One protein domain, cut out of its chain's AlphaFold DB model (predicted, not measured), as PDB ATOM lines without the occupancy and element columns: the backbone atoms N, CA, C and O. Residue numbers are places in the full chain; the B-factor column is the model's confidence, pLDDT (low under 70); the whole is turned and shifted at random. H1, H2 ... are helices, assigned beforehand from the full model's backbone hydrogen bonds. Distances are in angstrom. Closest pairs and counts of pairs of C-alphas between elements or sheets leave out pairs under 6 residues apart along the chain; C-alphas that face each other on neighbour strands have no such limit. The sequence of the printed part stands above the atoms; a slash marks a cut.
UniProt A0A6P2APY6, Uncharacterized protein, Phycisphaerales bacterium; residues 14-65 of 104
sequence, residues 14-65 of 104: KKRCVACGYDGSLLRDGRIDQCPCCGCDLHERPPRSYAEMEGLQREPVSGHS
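This is residues 14 to 65 of the 104 residues of an uncharacterized protein of Phycisphaerales bacterium (UniProt A0A6P2APY6). This domain has little regular structure: loops around residues 14 to 44 gather into a body with the one-turn helix H1 at one end, and the chain then swings out to the one-turn helix H2 at the far end and folds back as a tail. Residues 50 to 56, which include H2, stick out. The printed part has 52 residues with two named helices, H1 then H2, and no named strand; the class is all helix, with only 8 residues in named elements. It is only just loose, close to compact, with a radius of gyration of the C-alphas of 11.9 A and spans of 32 by 25 by 18 A.

H1, residues 25 to 28, and H2, residues 50 to 53, are apart. Each is too short for an O i to N i+4 pair, but its one O i to N i+3 pair is within hydrogen-bond range.

H1 begins at C-alpha 25 (130.324, 182.148, 140.235). H2 ends at C-alpha 53 (144.775, 162.645, 148.498).

The C-alphas farthest apart, Arg 31 and Leu 56, are 32.9 A apart. The printed part has no cut; the link from H1 to H2 is long, 21 residues. Confidence is under 70 at residues 45 to 49, 51 to 52, 55 and 57 to 65.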
ATOM      1  N   LYS A  14     137.515 179.593 148.729       71.00
ATOM      2  CA  LYS A  14     136.781 179.527 147.461       71.00
ATOM      3  C   LYS A  14     136.425 178.078 147.129       71.00
ATOM      4  O   LYS A  14     137.306 177.242 146.955       71.00
ATOM      5  N   LYS A  15     135.122 177.806 146.995       76.06
ATOM      6  CA  LYS A  15     134.610 176.530 146.477       76.06
ATOM      7  C   LYS A  15     135.131 176.294 145.057       76.06
ATOM      8  O   LYS A  15     135.070 177.192 144.220       76.06
ATOM      9  N   ARG A  16     135.618 175.079 144.804       80.12
ATOM     10  CA  ARG A  16     136.171 174.628 143.523       80.12
ATOM     11  C   ARG A  16     135.789 173.159 143.300       80.12
ATOM     12  O   ARG A  16     135.842 172.395 144.263       80.12
ATOM     13  N   CYS A  17     135.424 172.748 142.077       80.25
ATOM     14  CA  CYS A  17     135.217 171.314 141.789       80.25
ATOM     15  C   CYS A  17     136.554 170.582 141.946       80.25
ATOM     16  O   CYS A  17     137.567 170.980 141.368       80.25
ATOM     17  N   VAL A  18     136.544 169.494 142.714       76.88
ATOM     18  CA  VAL A  18     137.740 168.693 143.022       76.88
ATOM     19  C   VAL A  18     138.221 167.902 141.800       76.88
ATOM     20  O   VAL A  18     139.401 167.585 141.713       76.88
ATOM     21  N   ALA A  19     137.335 167.622 140.836       77.12
ATOM     22  CA  ALA A  19     137.679 166.879 139.624       77.12
ATOM     23  C   ALA A  19     138.349 167.749 138.543       77.12
ATOM     24  O   ALA A  19     139.408 167.388 138.049       77.12
ATOM     25  N   CYS A  20     137.755 168.890 138.169       75.88
ATOM     26  CA  CYS A  20     138.241 169.710 137.043       75.88
ATOM     27  C   CYS A  20     138.830 171.071 137.443       75.88
ATOM     28  O   CYS A  20     139.330 171.804 136.595       75.88
ATOM     29  N   GLY A  21     138.747 171.453 138.719       77.31
ATOM     30  CA  GLY A  21     139.288 172.721 139.199       77.31
ATOM     31  C   GLY A  21     138.449 173.967 138.887       77.31
ATOM     32  O   GLY A  21     138.910 175.072 139.169       77.31
ATOM     33  N   TYR A  22     137.230 173.825 138.357       82.25
ATOM     34  CA  TYR A  22     136.339 174.955 138.064       82.25
ATOM     35  C   TYR A  22     135.922 175.706 139.346       82.25
ATOM     36  O   TYR A  22     135.458 175.086 140.307       82.25
ATOM     37  N   ASP A  23     136.089 177.035 139.362       83.81
ATOM     38  CA  ASP A  23     135.862 177.930 140.512       83.81
ATOM     39  C   ASP A  23     134.969 179.152 140.192       83.81
ATOM     40  O   ASP A  23     135.038 180.188 140.863       83.81
ATOM     41  N   GLY A  24     134.108 179.021 139.175       81.69
ATOM     42  CA  GLY A  24     133.201 180.076 138.717       81.69
ATOM     43  C   GLY A  24     132.102 180.476 139.715       81.69
ATOM     44  O   GLY A  24     131.872 179.825 140.738       81.69
ATOM     45  N   SER A  25     131.390 181.563 139.398       76.88
ATOM     46  CA  SER A  25     130.324 182.148 140.235       76.88
ATOM     47  C   SER A  25     129.216 181.155 140.586       76.88
ATOM     48  O   SER A  25     128.764 181.132 141.728       76.88
ATOM     49  N   LEU A  26     128.870 180.264 139.654       75.75
ATOM     50  CA  LEU A  26     127.852 179.233 139.855       75.75
ATOM     51  C   LEU A  26     128.164 178.327 141.062       75.75
ATOM     52  O   LEU A  26     127.257 178.008 141.829       75.75
ATOM     53  N   LEU A  27     129.440 177.985 141.305       78.00
ATOM     54  CA  LEU A  27     129.832 177.228 142.506       78.00
ATOM     55  C   LEU A  27     129.812 178.071 143.782       78.00
ATOM     56  O   LEU A  27     129.574 177.530 144.864       78.00
ATOM     57  N   ARG A  28     130.105 179.374 143.689       74.81
ATOM     58  CA  ARG A  28     130.132 180.263 144.864       74.81
ATOM     59  C   ARG A  28     128.738 180.456 145.442       74.81
ATOM     60  O   ARG A  28     128.604 180.443 146.662       74.81
ATOM     61  N   ASP A  29     127.731 180.555 144.580       76.06
ATOM     62  CA  ASP A  29     126.341 180.750 144.994       76.06
ATOM     63  C   ASP A  29     125.706 179.473 145.564       76.06
ATOM     64  O   ASP A  29     124.660 179.543 146.206       76.06
ATOM     65  N   GLY A  30     126.333 178.307 145.356       72.62
ATOM     66  CA  GLY A  30     125.871 177.025 145.894       72.62
ATOM     67  C   GLY A  30     124.518 176.569 145.344       72.62
ATOM     68  O   GLY A  30     123.820 175.826 146.019       72.62
ATOM     69  N   ARG A  31     124.133 177.040 144.151       75.69
ATOM     70  CA  ARG A  31     122.842 176.730 143.506       75.69
ATOM     71  C   ARG A  31     122.885 175.518 142.575       75.69
ATOM     72  O   ARG A  31     121.893 175.234 141.914       75.69
ATOM     73  N   ILE A  32     124.041 174.876 142.458       82.81
ATOM     74  CA  ILE A  32     124.274 173.767 141.538       82.81
ATOM     75  C   ILE A  32     124.792 172.564 142.318       82.81
ATOM     76  O   ILE A  32     125.708 172.701 143.129       82.81
ATOM     77  N   ASP A  33     124.223 171.401 142.027       85.25
ATOM     78  CA  ASP A  33     124.635 170.127 142.623       85.25
ATOM     79  C   ASP A  33     125.727 169.451 141.783       85.25
ATOM     80  O   ASP A  33     126.516 168.663 142.288       85.25
ATOM     81  N   GLN A  34     125.818 169.808 140.499       86.38
ATOM     82  CA  GLN A  34     126.802 169.284 139.557       86.38
ATOM     83  C   GLN A  34     127.671 170.402 138.990       86.38
ATOM     84  O   GLN A  34     127.214 171.521 138.739       86.38
ATOM     85  N   CYS A  35     128.940 170.100 138.737       83.69
ATOM     86  CA  CYS A  35     129.834 171.029 138.072       83.69
ATOM     87  C   CYS A  35     129.417 171.225 136.602       83.69
ATOM     88  O   CYS A  35     129.359 170.248 135.859       83.69
ATOM     89  N   PRO A  36     129.234 172.470 136.123       82.38
ATOM     90  CA  PRO A  36     128.811 172.743 134.744       82.38
ATOM     91  C   PRO A  36     129.880 172.391 133.699       82.38
ATOM     92  O   PRO A  36     129.599 172.365 132.507       82.38
ATOM     93  N   CYS A  37     131.119 172.162 134.138       80.06
ATOM     94  CA  CYS A  37     132.260 171.886 133.274       80.06
ATOM     95  C   CYS A  37     132.461 170.377 133.048       80.06
ATOM     96  O   CYS A  37     132.650 169.951 131.913       80.06
ATOM     97  N   CYS A  38     132.404 169.565 134.106       79.75
ATOM     98  CA  CYS A  38     132.679 168.125 134.017       79.75
ATOM     99  C   CYS A  38     131.538 167.224 134.508       79.75
ATOM    100  O   CYS A  38     131.683 166.007 134.468       79.75
ATOM    101  N   GLY A  39     130.436 167.789 135.009       82.88
ATOM    102  CA  GLY A  39     129.324 167.027 135.580       82.88
ATOM    103  C   GLY A  39     129.626 166.377 136.934       82.88
ATOM    104  O   GLY A  39     128.807 165.593 137.399       82.88
ATOM    105  N   CYS A  40     130.774 166.682 137.569       81.94
ATOM    106  CA  CYS A  40     131.120 166.155 138.899       81.94
ATOM    107  C   CYS A  40     130.016 166.515 139.902       81.94
ATOM    108  O   CYS A  40     129.656 167.691 139.987       81.94
ATOM    109  N   ASP A  41     129.501 165.544 140.656       85.38
ATOM    110  CA  ASP A  41     128.636 165.838 141.800       85.38
ATOM    111  C   ASP A  41     129.474 166.576 142.864       85.38
ATOM    112  O   ASP A  41     130.586 166.169 143.215       85.38
ATOM    113  N   LEU A  42     128.983 167.737 143.294       81.06
ATOM    114  CA  LEU A  42     129.642 168.632 144.247       81.06
ATOM    115  C   LEU A  42     129.345 168.252 145.704       81.06
ATOM    116  O   LEU A  42     130.062 168.694 146.608       81.06
ATOM    117  N   HIS A  43     128.301 167.460 145.933       77.88
ATOM    118  CA  HIS A  43     127.907 166.930 147.233       77.88
ATOM    119  C   HIS A  43     128.480 165.541 147.477       77.88
ATOM    120  O   HIS A  43     128.830 165.209 148.615       77.88
ATOM    121  N   GLU A  44     128.609 164.743 146.422       73.56
ATOM    122  CA  GLU A  44     129.195 163.421 146.522       73.56
ATOM    123  C   GLU A  44     130.705 163.532 146.751       73.56
ATOM    124  O   GLU A  44     131.488 163.954 145.898       73.56
ATOM    125  N   ARG A  45     131.136 163.158 147.957       67.31
ATOM    126  CA  ARG A  45     132.552 163.042 148.297       67.31
ATOM    127  C   ARG A  45     132.910 161.559 148.271       67.31
ATOM    128  O   ARG A  45     132.768 160.907 149.308       67.31
ATOM    129  N   PRO A  46     133.337 161.006 147.119       64.81
ATOM    130  CA  PRO A  46     133.674 159.596 147.053       64.81
ATOM    131  C   PRO A  46     134.803 159.311 148.052       64.81
ATOM    132  O   PRO A  46     135.689 160.158 148.231       64.81
ATOM    133  N   PRO A  47     134.779 158.155 148.734       66.75
ATOM    134  CA  PRO A  47     135.861 157.756 149.619       66.75
ATOM    135  C   PRO A  47     137.130 157.569 148.782       66.75
ATOM    136  O   PRO A  47     137.318 156.540 148.141       66.75
ATOM    137  N   ARG A  48     137.985 158.595 148.750       68.38
ATOM    138  CA  ARG A  48     139.280 158.531 148.071       68.38
ATOM    139  C   ARG A  48     140.297 157.855 148.969       68.38
ATOM    140  O   ARG A  48     140.303 158.066 150.185       68.38
ATOM    141  N   SER A  49     141.171 157.058 148.367       64.12
ATOM    142  CA  SER A  49     142.298 156.493 149.095       64.12
ATOM    143  C   SER A  49     143.233 157.614 149.569       64.12
ATOM    144  O   SER A  49     143.384 158.648 148.916       64.12
ATOM    145  N   TYR A  50     143.889 157.422 150.714       70.56
ATOM    146  CA  TYR A  50     144.856 158.396 151.236       70.56
ATOM    147  C   TYR A  50     145.976 158.695 150.215       70.56
ATOM    148  O   TYR A  50     146.400 159.837 150.065       70.56
ATOM    149  N   ALA A  51     146.373 157.689 149.428       67.88
ATOM    150  CA  ALA A  51     147.357 157.828 148.356       67.88
ATOM    151  C   ALA A  51     146.911 158.776 147.223       67.88
ATOM    152  O   ALA A  51     147.739 159.500 146.669       67.88
ATOM    153  N   GLU A  52     145.619 158.820 146.885       69.00
ATOM    154  CA  GLU A  52     145.077 159.805 145.934       69.00
ATOM    155  C   GLU A  52     145.077 161.216 146.522       69.00
ATOM    156  O   GLU A  52     145.372 162.180 145.819       69.00
ATOM    157  N   MET A  53     144.774 161.349 147.817       70.31
ATOM    158  CA  MET A  53     144.775 162.645 148.498       70.31
ATOM    159  C   MET A  53     146.175 163.258 148.606       70.31
ATOM    160  O   MET A  53     146.310 164.476 148.510       70.31
ATOM    161  N   GLU A  54     147.209 162.431 148.768       76.06
ATOM    162  CA  GLU A  54     148.609 162.874 148.759       76.06
ATOM    163  C   GLU A  54     149.170 163.094 147.342       76.06
ATOM    164  O   GLU A  54     150.316 163.516 147.189       76.06
ATOM    165  N   GLY A  55     148.383 162.829 146.291       68.31
ATOM    166  CA  GLY A  55     148.832 162.956 144.903       68.31
ATOM    167  C   GLY A  55     149.889 161.918 144.504       68.31
ATOM    168  O   GLY A  55     150.622 162.123 143.535       68.31
ATOM    169  N   LEU A  56     149.980 160.805 145.243       71.81
ATOM    170  CA  LEU A  56     150.896 159.699 144.949       71.81
ATOM    171  C   LEU A  56     150.428 158.888 143.732       71.81
ATOM    172  O   LEU A  56     151.245 158.284 143.038       71.81
ATOM    173  N   GLN A  57     149.128 158.920 143.432       68.56
ATOM    174  CA  GLN A  57     148.584 158.446 142.165       68.56
ATOM    175  C   GLN A  57     148.461 159.614 141.184       68.56
ATOM    176  O   GLN A  57     147.614 160.493 141.328       68.56
ATOM    177  N   ARG A  58     149.322 159.624 140.163       59.94
ATOM    178  CA  ARG A  58     149.155 160.500 139.001       59.94
ATOM    179  C   ARG A  58     148.073 159.911 138.104       59.94
ATOM    180  O   ARG A  58     148.375 159.095 137.237       59.94
ATOM    181  N   GLU A  59     146.825 160.320 138.299       61.75
ATOM    182  CA  GLU A  59     145.837 160.177 137.230       61.75
ATOM    183  C   GLU A  59     146.267 161.026 136.021       61.75
ATOM    184  O   GLU A  59     146.890 162.084 136.189       61.75
ATOM    185  N   PRO A  60     145.962 160.589 134.785       57.66
ATOM    186  CA  PRO A  60     146.126 161.438 133.621       57.66
ATOM    187  C   PRO A  60     145.202 162.640 133.801       57.66
ATOM    188  O   PRO A  60     143.979 162.510 133.770       57.66
ATOM    189  N   VAL A  61     145.796 163.813 134.018       57.03
ATOM    190  CA  VAL A  61     145.076 165.085 134.050       57.03
ATOM    191  C   VAL A  61     144.393 165.219 132.696       57.03
ATOM    192  O   VAL A  61     145.037 165.511 131.688       57.03
ATOM    193  N   SER A  62     143.096 164.930 132.654       54.62
ATOM    194  CA  SER A  62     142.259 165.209 131.500       54.62
ATOM    195  C   SER A  62     142.335 166.716 131.297       54.62
ATOM    196  O   SER A  62     141.861 167.498 132.120       54.62
ATOM    197  N   GLY A  63     143.071 167.118 130.260       51.00
ATOM    198  CA  GLY A  63     143.392 168.504 129.959       51.00
ATOM    199  C   GLY A  63     142.129 169.283 129.633       51.00
ATOM    200  O   GLY A  63     141.764 169.425 128.471       51.00
ATOM    201  N   HIS A  64     141.449 169.775 130.659       51.56
ATOM    202  CA  HIS A  64     140.381 170.735 130.501       51.56
ATOM    203  C   HIS A  64     141.015 172.122 130.537       51.56
ATOM    204  O   HIS A  64     141.651 172.500 131.524       51.56
ATOM    205  N   SER A  65     140.906 172.861 129.432       54.56
ATOM    206  CA  SER A  65     141.373 174.245 129.380       54.56
ATOM    207  C   SER A  65     140.713 175.025 130.517       54.56
ATOM    208  O   SER A  65     139.501 174.865 130.704       54.56
TER     209      SER A  65